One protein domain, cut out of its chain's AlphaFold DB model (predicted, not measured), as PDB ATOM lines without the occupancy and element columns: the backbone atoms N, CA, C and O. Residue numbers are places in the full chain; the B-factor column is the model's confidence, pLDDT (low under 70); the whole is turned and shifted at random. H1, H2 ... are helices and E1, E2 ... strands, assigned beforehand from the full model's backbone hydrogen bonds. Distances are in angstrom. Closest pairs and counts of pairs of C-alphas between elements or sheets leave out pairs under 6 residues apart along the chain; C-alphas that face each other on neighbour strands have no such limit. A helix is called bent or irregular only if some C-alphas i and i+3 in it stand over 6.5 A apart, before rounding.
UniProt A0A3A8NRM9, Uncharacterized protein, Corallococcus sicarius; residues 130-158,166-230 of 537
ATOM      1  N   PHE A 130     229.878 230.073 206.343       83.56
ATOM      2  CA  PHE A 130     229.054 230.328 207.518       83.56
ATOM      3  C   PHE A 130     227.988 231.391 207.243       83.56
ATOM      4  O   PHE A 130     226.818 231.189 207.567       83.56
ATOM      5  N   LEU A 131     228.356 232.495 206.587       84.12
ATOM      6  CA  LEU A 131     227.398 233.543 206.222       84.12
ATOM      7  C   LEU A 131     226.316 233.027 205.264       84.12
ATOM      8  O   LEU A 131     225.152 233.390 205.413       84.12
ATOM      9  N   CYS A 132     226.668 232.133 204.339       83.56
ATOM     10  CA  CYS A 132     225.696 231.453 203.487       83.56
ATOM     11  C   CYS A 132     224.736 230.561 204.290       83.56
ATOM     12  O   CYS A 132     223.528 230.575 204.054       83.56
ATOM     13  N   LEU A 133     225.241 229.807 205.271       85.75
ATOM     14  CA  LEU A 133     224.387 229.011 206.155       85.75
ATOM     15  C   LEU A 133     223.399 229.894 206.931       85.75
ATOM     16  O   LEU A 133     222.228 229.531 207.051       85.75
ATOM     17  N   GLN A 134     223.837 231.062 207.410       86.56
ATOM     18  CA  GLN A 134     222.952 232.010 208.092       86.56
ATOM     19  C   GLN A 134     221.931 232.650 207.144       86.56
ATOM     20  O   GLN A 134     220.763 232.767 207.512       86.56
ATOM     21  N   GLU A 135     222.327 233.000 205.918       86.88
ATOM     22  CA  GLU A 135     221.408 233.476 204.875       86.88
ATOM     23  C   GLU A 135     220.321 232.436 204.574       86.88
ATOM     24  O   GLU A 135     219.133 232.754 204.603       86.88
ATOM     25  N   ASN A 136     220.698 231.173 204.363       84.94
ATOM     26  CA  ASN A 136     219.740 230.089 204.129       84.94
ATOM     27  C   ASN A 136     218.787 229.901 205.316       84.94
ATOM     28  O   ASN A 136     217.597 229.649 205.131       84.94
ATOM     29  N   ALA A 137     219.287 230.060 206.541       85.56
ATOM     30  CA  ALA A 137     218.457 229.987 207.733       85.56
ATOM     31  C   ALA A 137     217.471 231.165 207.836       85.56
ATOM     32  O   ALA A 137     216.349 230.967 208.307       85.56
ATOM     33  N   LEU A 138     217.848 232.374 207.397       85.38
ATOM     34  CA  LEU A 138     216.924 233.508 207.269       85.38
ATOM     35  C   LEU A 138     215.842 233.208 206.227       85.38
ATOM     36  O   LEU A 138     214.660 233.288 206.552       85.38
ATOM     37  N   LEU A 139     216.236 232.739 205.038       83.25
ATOM     38  CA  LEU A 139     215.313 232.374 203.954       83.25
ATOM     39  C   LEU A 139     214.273 231.320 204.365       83.25
ATOM     40  O   LEU A 139     213.166 231.310 203.839       83.25
ATOM     41  N   GLN A 140     214.615 230.429 205.295       81.50
ATOM     42  CA  GLN A 140     213.703 229.396 205.793       81.50
ATOM     43  C   GLN A 140     212.817 229.850 206.958       81.50
ATOM     44  O   GLN A 140     211.815 229.196 207.237       81.50
ATOM     45  N   SER A 141     213.204 230.900 207.689       75.56
ATOM     46  CA  SER A 141     212.542 231.270 208.951       75.56
ATOM     47  C   SER A 141     211.804 232.603 208.926       75.56
ATOM     48  O   SER A 141     210.935 232.810 209.771       75.56
ATOM     49  N   GLU A 142     212.111 233.496 207.986       75.38
ATOM     50  CA  GLU A 142     211.433 234.785 207.879       75.38
ATOM     51  C   GLU A 142     210.160 234.684 207.028       75.38
ATOM     52  O   GLU A 142     210.135 234.057 205.971       75.38
ATOM     53  N   ARG A 143     209.087 235.343 207.483       65.88
ATOM     54  CA  ARG A 143     207.808 235.428 206.751       65.88
ATOM     55  C   ARG A 143     207.873 236.364 205.537       65.88
ATOM     56  O   ARG A 143     206.994 236.321 204.685       65.88
ATOM     57  N   ASP A 144     208.938 237.154 205.448       78.25
ATOM     58  CA  ASP A 144     209.155 238.213 204.458       78.25
ATOM     59  C   ASP A 144     209.880 237.717 203.193       78.25
ATOM     60  O   ASP A 144     210.391 238.507 202.392       78.25
ATOM     61  N   VAL A 145     209.963 236.398 203.021       79.38
ATOM     62  CA  VAL A 145     210.684 235.745 201.931       79.38
ATOM     63  C   VAL A 145     209.735 235.531 200.755       79.38
ATOM     64  O   VAL A 145     208.740 234.816 200.857       79.38
ATOM     65  N   VAL A 146     210.035 236.165 199.620       82.88
ATOM     66  CA  VAL A 146     209.146 236.202 198.450       82.88
ATOM     67  C   VAL A 146     209.883 235.664 197.221       82.88
ATOM     68  O   VAL A 146     211.022 236.071 196.966       82.88
ATOM     69  N   PRO A 147     209.267 234.775 196.418       81.81
ATOM     70  CA  PRO A 147     209.842 234.378 195.144       81.81
ATOM     71  C   PRO A 147     209.773 235.572 194.187       81.81
ATOM     72  O   PRO A 147     208.730 236.203 194.018       81.81
ATOM     73  N   SER A 148     210.899 235.940 193.586       81.75
ATOM     74  CA  SER A 148     210.998 237.119 192.729       81.75
ATOM     75  C   SER A 148     211.977 236.904 191.583       81.75
ATOM     76  O   SER A 148     212.976 236.200 191.713       81.75
ATOM     77  N   MET A 149     211.686 237.536 190.446       81.31
ATOM     78  CA  MET A 149     212.557 237.503 189.272       81.31
ATOM     79  C   MET A 149     213.751 238.438 189.460       81.31
ATOM     80  O   MET A 149     213.566 239.644 189.638       81.31
ATOM     81  N   VAL A 150     214.967 237.906 189.365       80.44
ATOM     82  CA  VAL A 150     216.214 238.681 189.428       80.44
ATOM     83  C   VAL A 150     216.801 238.826 188.018       80.44
ATOM     84  O   VAL A 150     216.891 237.824 187.308       80.44
ATOM     85  N   PRO A 151     217.204 240.041 187.592       81.50
ATOM     86  CA  PRO A 151     217.883 240.240 186.312       81.50
ATOM     87  C   PRO A 151     219.202 239.457 186.242       81.50
ATOM     88  O   PRO A 151     220.042 239.600 187.134       81.50
ATOM     89  N   HIS A 152     219.404 238.667 185.187       78.19
ATOM     90  CA  HIS A 152     220.621 237.885 184.953       78.19
ATOM     91  C   HIS A 152     221.401 238.435 183.750       78.19
ATOM     92  O   HIS A 152     220.821 238.972 182.802       78.19
ATOM     93  N   PHE A 153     222.725 238.278 183.759       68.12
ATOM     94  CA  PHE A 153     223.486 238.333 182.514       68.12
ATOM     95  C   PHE A 153     223.182 237.074 181.688       68.12
ATOM     96  O   PHE A 153     223.244 235.975 182.244       68.12
ATOM     97  N   PRO A 154     222.866 237.199 180.387       59.72
ATOM     98  CA  PRO A 154     222.624 236.034 179.548       59.72
ATOM     99  C   PRO A 154     223.862 235.132 179.550       59.72
ATOM    100  O   PRO A 154     224.999 235.612 179.479       59.72
ATOM    101  N   LYS A 155     223.655 233.811 179.618       57.00
ATOM    102  CA  LYS A 155     224.736 232.861 179.337       57.00
ATOM    103  C   LYS A 155     225.230 233.175 177.930       57.00
ATOM    104  O   LYS A 155     224.436 233.146 176.998       57.00
ATOM    105  N   SER A 156     226.515 233.498 177.789       46.97
ATOM    106  CA  SER A 156     227.179 233.672 176.495       46.97
ATOM    107  C   SER A 156     226.942 232.422 175.641       46.97
ATOM    108  O   SER A 156     227.686 231.446 175.745       46.97
ATOM    109  N   SER A 157     225.897 232.427 174.817       41.28
ATOM    110  CA  SER A 157     225.751 231.482 173.728       41.28
ATOM    111  C   SER A 157     226.655 231.985 172.610       41.28
ATOM    112  O   SER A 157     226.532 233.103 172.113       41.28
ATOM    113  N   THR A 158     227.638 231.173 172.249       41.97
ATOM    114  CA  THR A 158     228.498 231.376 171.084       41.97
ATOM    115  C   THR A 158     227.673 231.202 169.808       41.97
ATOM    116  O   THR A 158     227.754 230.176 169.136       41.97
ATOM    117  N   VAL A 166     218.460 239.142 175.150       46.28
ATOM    118  CA  VAL A 166     217.329 238.849 176.025       46.28
ATOM    119  C   VAL A 166     217.938 238.641 177.404       46.28
ATOM    120  O   VAL A 166     218.709 237.709 177.618       46.28
ATOM    121  N   HIS A 167     217.674 239.572 178.316       52.06
ATOM    122  CA  HIS A 167     218.036 239.401 179.712       52.06
ATOM    123  C   HIS A 167     217.213 238.242 180.262       52.06
ATOM    124  O   HIS A 167     216.023 238.400 180.534       52.06
ATOM    125  N   ASP A 168     217.841 237.079 180.408       61.22
ATOM    126  CA  ASP A 168     217.237 235.984 181.151       61.22
ATOM    127  C   ASP A 168     217.001 236.472 182.587       61.22
ATOM    128  O   ASP A 168     217.860 237.090 183.213       61.22
ATOM    129  N   SER A 169     215.801 236.267 183.110       63.75
ATOM    130  CA  SER A 169     215.518 236.446 184.529       63.75
ATOM    131  C   SER A 169     215.397 235.066 185.156       63.75
ATOM    132  O   SER A 169     214.902 234.127 184.534       63.75
ATOM    133  N   PHE A 170     215.872 234.915 186.389       71.50
ATOM    134  CA  PHE A 170     215.683 233.672 187.132       71.50
ATOM    135  C   PHE A 170     214.887 233.939 188.401       71.50
ATOM    136  O   PHE A 170     214.997 235.002 189.018       71.50
ATOM    137  N   ASN A 171     214.061 232.965 188.780       74.38
ATOM    138  CA  ASN A 171     213.313 233.026 190.023       74.38
ATOM    139  C   ASN A 171     214.242 232.726 191.193       74.38
ATOM    140  O   ASN A 171     214.936 231.709 191.214       74.38
ATOM    141  N   ARG A 172     214.217 233.612 192.182       78.56
ATOM    142  CA  ARG A 172     214.974 233.478 193.415       78.56
ATOM    143  C   ARG A 172     214.105 233.877 194.598       78.56
ATOM    144  O   ARG A 172     213.347 234.839 194.517       78.56
ATOM    145  N   TRP A 173     214.239 233.153 195.701       79.56
ATOM    146  CA  TRP A 173     213.688 233.574 196.984       79.56
ATOM    147  C   TRP A 173     214.520 234.731 197.530       79.56
ATOM    148  O   TRP A 173     215.728 234.585 197.730       79.56
ATOM    149  N   LEU A 174     213.882 235.886 197.700       83.31
ATOM    150  CA  LEU A 174     214.511 237.109 198.187       83.31
ATOM    151  C   LEU A 174     213.904 237.503 199.526       83.31
ATOM    152  O   LEU A 174     212.710 237.311 199.753       83.31
ATOM    153  N   ILE A 175     214.730 238.091 200.381       84.69
ATOM    154  CA  ILE A 175     214.308 238.638 201.669       84.69
ATOM    155  C   ILE A 175     213.826 240.069 201.430       84.69
ATOM    156  O   ILE A 175     214.543 240.860 200.818       84.69
ATOM    157  N   ARG A 176     212.625 240.416 201.893       84.25
ATOM    158  CA  ARG A 176     212.168 241.808 201.930       84.25
ATOM    159  C   ARG A 176     212.724 242.491 203.171       84.25
ATOM    160  O   ARG A 176     212.618 241.944 204.263       84.25
ATOM    161  N   ASP A 177     213.284 243.688 203.028       78.62
ATOM    162  CA  ASP A 177     213.922 244.375 204.151       78.62
ATOM    163  C   ASP A 177     212.948 245.113 205.097       78.62
ATOM    164  O   ASP A 177     213.233 246.208 205.550       78.62
ATOM    165  N   GLY A 178     211.787 244.544 205.429       71.25
ATOM    166  CA  GLY A 178     210.735 245.162 206.258       71.25
ATOM    167  C   GLY A 178     209.397 245.185 205.519       71.25
ATOM    168  O   GLY A 178     209.319 244.700 204.395       71.25
ATOM    169  N   GLU A 179     208.335 245.745 206.102       59.84
ATOM    170  CA  GLU A 179     206.983 245.637 205.518       59.84
ATOM    171  C   GLU A 179     206.849 246.353 204.152       59.84
ATOM    172  O   GLU A 179     206.252 245.803 203.217       59.84
ATOM    173  N   THR A 180     207.486 247.522 203.993       59.75
ATOM    174  CA  THR A 180     207.444 248.382 202.784       59.75
ATOM    175  C   THR A 180     208.783 248.518 202.046       59.75
ATOM    176  O   THR A 180     208.892 249.294 201.102       59.75
ATOM    177  N   ASN A 181     209.805 247.779 202.470       72.25
ATOM    178  CA  ASN A 181     211.203 247.996 202.088       72.25
ATOM    179  C   ASN A 181     211.652 247.135 200.884       72.25
ATOM    180  O   ASN A 181     210.957 246.181 200.509       72.25
ATOM    181  N   PRO A 182     212.803 247.447 200.250       82.62
ATOM    182  CA  PRO A 182     213.265 246.763 199.041       82.62
ATOM    183  C   PRO A 182     213.545 245.270 199.235       82.62
ATOM    184  O   PRO A 182     213.843 244.783 200.327       82.62
ATOM    185  N   LEU A 183     213.497 244.534 198.123       86.88
ATOM    186  CA  LEU A 183     213.915 243.135 198.064       86.88
ATOM    187  C   LEU A 183     215.445 243.041 197.994       86.88
ATOM    188  O   LEU A 183     216.088 243.618 197.114       86.88
ATOM    189  N   LEU A 184     216.036 242.272 198.902       86.94
ATOM    190  CA  LEU A 184     217.475 242.059 198.983       86.94
ATOM    191  C   LEU A 184     217.933 241.062 197.917       86.94
ATOM    192  O   LEU A 184     217.593 239.885 197.970       86.94
ATOM    193  N   ILE A 185     218.722 241.539 196.951       85.31
ATOM    194  CA  ILE A 185     219.255 240.727 195.838       85.31
ATOM    195  C   ILE A 185     220.689 240.232 196.064       85.31
ATOM    196  O   ILE A 185     221.159 239.351 195.338       85.31
ATOM    197  N   TYR A 186     221.399 240.800 197.044       84.75
ATOM    198  CA  TYR A 186     222.749 240.364 197.398       84.75
ATOM    199  C   TYR A 186     222.724 238.989 198.077       84.75
ATOM    200  O   TYR A 186     221.738 238.619 198.703       84.75
ATOM    201  N   THR A 187     223.817 238.229 197.952       82.00
ATOM    202  CA  THR A 187     223.960 236.915 198.582       82.00
ATOM    203  C   THR A 187     225.389 236.599 198.985       82.00
ATOM    204  O   THR A 187     226.347 236.893 198.259       82.00
ATOM    205  N   PHE A 188     225.528 235.977 200.149       80.00
ATOM    206  CA  PHE A 188     226.767 235.391 200.632       80.00
ATOM    207  C   PHE A 188     227.003 234.000 200.052       80.00
ATOM    208  O   PHE A 188     228.168 233.658 199.830       80.00
ATOM    209  N   CYS A 189     225.935 233.261 199.739       77.69
ATOM    210  CA  CYS A 189     225.995 231.937 199.133       77.69
ATOM    211  C   CYS A 189     226.616 231.948 197.735       77.69
ATOM    212  O   CYS A 189     226.108 232.571 196.801       77.69
ATOM    213  N   PHE A 190     227.719 231.214 197.592       68.81
ATOM    214  CA  PHE A 190     228.334 230.926 196.307       68.81
ATOM    215  C   PHE A 190     228.004 229.490 195.905       68.81
ATOM    216  O   PHE A 190     228.329 228.557 196.632       68.81
ATOM    217  N   ASP A 191     227.376 229.323 194.746       60.66
ATOM    218  CA  ASP A 191     227.182 228.014 194.131       60.66
ATOM    219  C   ASP A 191     228.138 227.879 192.938       60.66
ATOM    220  O   ASP A 191     228.063 228.652 191.974       60.66
ATOM    221  N   ALA A 192     229.043 226.896 193.005       46.16
ATOM    222  CA  ALA A 192     229.982 226.579 191.931       46.16
ATOM    223  C   ALA A 192     229.265 226.158 190.634       46.16
ATOM    224  O   ALA A 192     229.788 226.399 189.546       46.16
ATOM    225  N   ALA A 193     228.044 225.615 190.726       49.44
ATOM    226  CA  ALA A 193     227.221 225.278 189.569       49.44
ATOM    227  C   ALA A 193     226.558 226.508 188.917       49.44
ATOM    228  O   ALA A 193     226.158 226.442 187.755       49.44
ATOM    229  N   ASN A 194     226.451 227.637 189.634       48.81
ATOM    230  CA  ASN A 194     225.510 228.705 189.284       48.81
ATOM    231  C   ASN A 194     226.099 230.133 189.252       48.81
ATOM    232  O   ASN A 194     225.374 231.080 188.954       48.81
ATOM    233  N   ARG A 195     227.407 230.327 189.504       49.59
ATOM    234  CA  ARG A 195     228.117 231.633 189.398       49.59
ATOM    235  C   ARG A 195     227.353 232.817 190.035       49.59
ATOM    236  O   ARG A 195     227.439 233.957 189.573       49.59
ATOM    237  N   THR A 196     226.598 232.587 191.108       52.16
ATOM    238  CA  THR A 196     225.525 233.492 191.567       52.16
ATOM    239  C   THR A 196     225.988 234.825 192.160       52.16
ATOM    240  O   THR A 196     225.191 235.758 192.212       52.16
ATOM    241  N   ARG A 197     227.274 234.998 192.508       50.25
ATOM    242  CA  ARG A 197     227.820 236.338 192.826       50.25
ATOM    243  C   ARG A 197     228.012 237.229 191.589       50.25
ATOM    244  O   ARG A 197     227.940 238.447 191.723       50.25
ATOM    245  N   GLY A 198     228.235 236.642 190.409       52.38
ATOM    246  CA  GLY A 198     228.462 237.350 189.136       52.38
ATOM    247  C   GLY A 198     227.271 237.315 188.171       52.38
ATOM    248  O   GLY A 198     227.319 237.912 187.103       52.38
ATOM    249  N   ALA A 199     226.207 236.612 188.549       63.47
ATOM    250  CA  ALA A 199     225.011 236.401 187.750       63.47
ATOM    251  C   ALA A 199     224.101 237.637 187.666       63.47
ATOM    252  O   ALA A 199     223.465 237.858 186.639       63.47
ATOM    253  N   VAL A 200     223.989 238.424 188.736       75.56
ATOM    254  CA  VAL A 200     223.010 239.518 188.801       75.56
ATOM    255  C   VAL A 200     223.425 240.659 187.875       75.56
ATOM    256  O   VAL A 200     224.507 241.226 188.026       75.56
ATOM    257  N   ALA A 201     222.542 241.044 186.954       83.38
ATOM    258  CA  ALA A 201     222.710 242.245 186.144       83.38
ATOM    259  C   ALA A 201     222.419 243.489 187.004       83.38
ATOM    260  O   ALA A 201     221.319 244.042 186.985       83.38
ATOM    261  N   TRP A 202     223.405 243.912 187.805       83.56
ATOM    262  CA  TRP A 202     223.270 244.988 188.799       83.56
ATOM    263  C   TRP A 202     222.807 246.327 188.205       83.56
ATOM    264  O   TRP A 202     222.058 247.051 188.859       83.56
ATOM    265  N   SER A 203     223.200 246.642 186.967       83.50
ATOM    266  CA  SER A 203     222.734 247.833 186.244       83.50
ATOM    267  C   SER A 203     221.226 247.806 185.979       83.50
ATOM    268  O   SER A 203     220.567 248.834 186.112       83.50
ATOM    269  N   GLU A 204     220.671 246.638 185.647       84.31
ATOM    270  CA  GLU A 204     219.236 246.453 185.412       84.31
ATOM    271  C   GLU A 204     218.464 246.351 186.727       84.31
ATOM    272  O   GLU A 204     217.404 246.960 186.876       84.31
ATOM    273  N   ALA A 205     219.022 245.662 187.726       84.56
ATOM    274  CA  ALA A 205     218.429 245.599 189.059       84.56
ATOM    275  C   ALA A 205     218.269 247.000 189.669       84.56
ATOM    276  O   ALA A 205     217.215 247.319 190.213       84.56
ATOM    277  N   LYS A 206     219.257 247.880 189.469       84.94
ATOM    278  CA  LYS A 206     219.204 249.275 189.907       84.94
ATOM    279  C   LYS A 206     218.086 250.092 189.250       84.94
ATOM    280  O   LYS A 206     217.656 251.095 189.816       84.94
ATOM    281  N   LYS A 207     217.597 249.722 188.063       84.06
ATOM    282  CA  LYS A 207     216.469 250.413 187.409       84.06
ATOM    283  C   LYS A 207     215.116 250.012 187.997       84.06
ATOM    284  O   LYS A 207     214.164 250.772 187.856       84.06
ATOM    285  N   ALA A 208     215.021 248.861 188.663       84.19
ATOM    286  CA  ALA A 208     213.759 248.357 189.191       84.19
ATOM    287  C   ALA A 208     213.446 248.977 190.573       84.19
ATOM    288  O   ALA A 208     214.222 248.771 191.508       84.19
ATOM    289  N   PRO A 209     212.299 249.667 190.756       83.25
ATOM    290  CA  PRO A 209     211.958 250.326 192.024       83.25
ATOM    291  C   PRO A 209     211.938 249.379 193.230       83.25
ATOM    292  O   PRO A 209     212.408 249.734 194.300       83.25
ATOM    293  N   ARG A 210     211.498 248.130 193.033       85.56
ATOM    294  CA  ARG A 210     211.424 247.090 194.079       85.56
ATOM    295  C   ARG A 210     212.761 246.711 194.733       85.56
ATOM    296  O   ARG A 210     212.754 246.000 195.731       85.56
ATOM    297  N   PHE A 211     213.890 247.099 194.139       84.88
ATOM    298  CA  PHE A 211     215.228 246.833 194.672       84.88
ATOM    299  C   PHE A 211     215.903 248.099 195.216       84.88
ATOM    300  O   PHE A 211     216.990 248.009 195.766       84.88
ATOM    301  N   ARG A 212     215.310 249.288 195.066       82.50
ATOM    302  CA  ARG A 212     215.947 250.539 195.493       82.50
ATOM    303  C   ARG A 212     215.740 250.786 196.981       82.50
ATOM    304  O   ARG A 212     214.623 250.681 197.469       82.50
ATOM    305  N   PHE A 213     216.819 251.146 197.669       76.50
ATOM    306  CA  PHE A 213     216.742 251.774 198.983       76.50
ATOM    307  C   PHE A 213     216.459 253.266 198.798       76.50
ATOM    308  O   PHE A 213     217.046 253.890 197.909       76.50
ATOM    309  N   ASP A 214     215.584 253.823 199.630       67.44
ATOM    310  CA  ASP A 214     215.315 255.262 199.691       67.44
ATOM    311  C   ASP A 214     216.472 255.964 200.430       67.44
ATOM    312  O   ASP A 214     216.336 256.393 201.573       67.44
ATOM    313  N   GLU A 215     217.659 256.018 199.818       59.84
ATOM    314  CA  GLU A 215     218.812 256.732 200.383       59.84
ATOM    315  C   GLU A 215     218.961 258.143 199.780       59.84
ATOM    316  O   GLU A 215     218.834 258.310 198.564       59.84
ATOM    317  N   PRO A 216     219.272 259.171 200.596       52.44
ATOM    318  CA  PRO A 216     219.511 260.527 200.113       52.44
ATOM    319  C   PRO A 216     220.868 260.647 199.391       52.44
ATOM    320  O   PRO A 216     221.927 260.546 200.010       52.44
ATOM    321  N   ASP A 217     220.807 260.871 198.074       51.59
ATOM    322  CA  ASP A 217     221.800 261.464 197.156       51.59
ATOM    323  C   ASP A 217     223.242 261.678 197.671       51.59
ATOM    324  O   ASP A 217     223.682 262.818 197.843       51.59
ATOM    325  N   LYS A 218     224.045 260.618 197.850       55.53
ATOM    326  CA  LYS A 218     225.506 260.807 198.010       55.53
ATOM    327  C   LYS A 218     226.409 260.052 197.043       55.53
ATOM    328  O   LYS A 218     227.510 260.532 196.803       55.53
ATOM    329  N   ASP A 219     225.953 258.979 196.398       65.25
ATOM    330  CA  ASP A 219     226.647 258.407 195.234       65.25
ATOM    331  C   ASP A 219     225.739 257.429 194.467       65.25
ATOM    332  O   ASP A 219     225.403 256.350 194.954       65.25
ATOM    333  N   ASN A 220     225.362 257.776 193.232       72.31
ATOM    334  CA  ASN A 220     224.527 256.935 192.371       72.31
ATOM    335  C   ASN A 220     225.353 255.889 191.587       72.31
ATOM    336  O   ASN A 220     224.962 255.468 190.493       72.31
ATOM    337  N   SER A 221     226.477 255.414 192.121       82.00
ATOM    338  CA  SER A 221     227.263 254.338 191.513       82.00
ATOM    339  C   SER A 221     226.606 252.952 191.677       82.00
ATOM    340  O   SER A 221     225.740 252.720 192.528       82.00
ATOM    341  N   ILE A 222     226.972 251.995 190.812       79.69
ATOM    342  CA  ILE A 222     226.557 250.580 190.951       79.69
ATOM    343  C   ILE A 222     227.198 249.957 192.201       79.69
ATOM    344  O   ILE A 222     226.592 249.101 192.847       79.69
ATOM    345  N   ARG A 223     228.403 250.413 192.563       78.94
ATOM    346  CA  ARG A 223     229.136 249.961 193.748       78.94
ATOM    347  C   ARG A 223     228.355 250.267 195.026       78.94
ATOM    348  O   ARG A 223     228.118 249.348 195.803       78.94
ATOM    349  N   THR A 224     227.889 251.504 195.188       79.12
ATOM    350  CA  THR A 224     227.097 251.940 196.351       79.12
ATOM    351  C   THR A 224     225.766 251.193 196.438       79.12
ATOM    352  O   THR A 224     225.408 250.686 197.496       79.12
ATOM    353  N   PHE A 225     225.093 250.979 195.301       82.62
ATOM    354  CA  PHE A 225     223.870 250.170 195.244       82.62
ATOM    355  C   PHE A 225     224.093 248.713 195.693       82.62
ATOM    356  O   PHE A 225     223.345 248.177 196.511       82.62
ATOM    357  N   ARG A 226     225.155 248.062 195.200       81.62
ATOM    358  CA  ARG A 226     225.530 246.701 195.621       81.62
ATOM    359  C   ARG A 226     225.888 246.655 197.110       81.62
ATOM    360  O   ARG A 226     225.535 245.690 197.789       81.62
ATOM    361  N   GLN A 227     226.565 247.688 197.606       80.06
ATOM    362  CA  GLN A 227     226.958 247.819 199.005       80.06
ATOM    363  C   GLN A 227     225.743 247.951 199.928       80.06
ATOM    364  O   GLN A 227     225.699 247.251 200.936       80.06
ATOM    365  N   ALA A 228     224.734 248.743 199.560       81.56
ATOM    366  CA  ALA A 228     223.499 248.889 200.334       81.56
ATOM    367  C   ALA A 228     222.766 247.545 200.510       81.56
ATOM    368  O   ALA A 228     222.454 247.145 201.630       81.56
ATOM    369  N   HIS A 229     222.603 246.766 199.431       84.94
ATOM    370  CA  HIS A 229     222.002 245.428 199.529       84.94
ATOM    371  C   HIS A 229     222.810 244.464 200.399       84.94
ATOM    372  O   HIS A 229     222.237 243.669 201.145       84.94
ATOM    373  N   LYS A 230     224.140 244.508 200.290       82.50
ATOM    374  CA  LYS A 230     225.020 243.683 201.115       82.50
ATOM    375  C   LYS A 230     224.942 244.082 202.587       82.50
ATOM    376  O   LYS A 230     224.898 243.196 203.439       82.50
TER     377      LYS A 230
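What this domain is: This is residues 130 to 158 and 166 to 230 of the 537 residues of an uncharacterized protein of Corallococcus sicarius (UniProt A0A3A8NRM9). A bent two-stranded ribbon, E1 and E2, forms one side of this domain, with the longest helix, H1, by one end of it and the short H2 near the other; H3 lies across from the ribbon, and the long loop of residues 177 to 201 winds through the middle. The printed part has 94 residues, in the order H1, E1, E2, H2, H3; the sheet is E1 - E2, antiparallel. The class is mixed, helices and strands, though under half of the residues are in named elements. The whole is compact, with a radius of gyration of the C-alphas of 13.6 A and spans of 42 by 33 by 22 A.

Where its parts are: Find C-alpha 145 at (210.684, 235.745, 201.931); from there E1 runs 17.8 A through residues 145 to 151. E2, residues 169 to 176, covers 18.5 A and bends by 65 degrees at residue 173. H1, residues 130 to 141, begins at (229.054, 230.328, 207.518) and is 16.6 A long. H2 holds residues 202 to 205. H3, residues 222 to 230, runs 12.4 A to C-alpha 230 at (225.020, 243.683, 201.115).

How they stand to each other: Look first across E1 and E2, at 140 degrees: N 148 and O 172 are 2.8 A apart, within hydrogen-bond range. Residues 175 to 176 of E2 also pair, antiparallel, with residues 183 to 184. The closest C-alphas of H1 and E2, Leu 139 and Ile 175, are 6.7 A apart; those of E1 and H2, Pro 151 and Ala 205, 6.0 A. H2 and H3 only just touch, with 3 pairs of C-alphas within 8 A, the closest Ser 203 and Ile 222 at 6.7 A. H3 is apart from H1, E1 and E2. In H1 and H3 every O i to N i+4 pair is within hydrogen-bond range; H2 is too short for one.

The domain as a whole: The C-alphas farthest apart, Thr 158 and Glu 179, are 43.0 A apart. Residues 159 to 165 are not printed, and C-alphas 158 and 166 stand 14.3 A apart across the cut. The links E2 to H2 and H2 to H3 are long. In this predicted model, 29 printed residues have pLDDT under 70, among them 153 to 158 and 190 to 199.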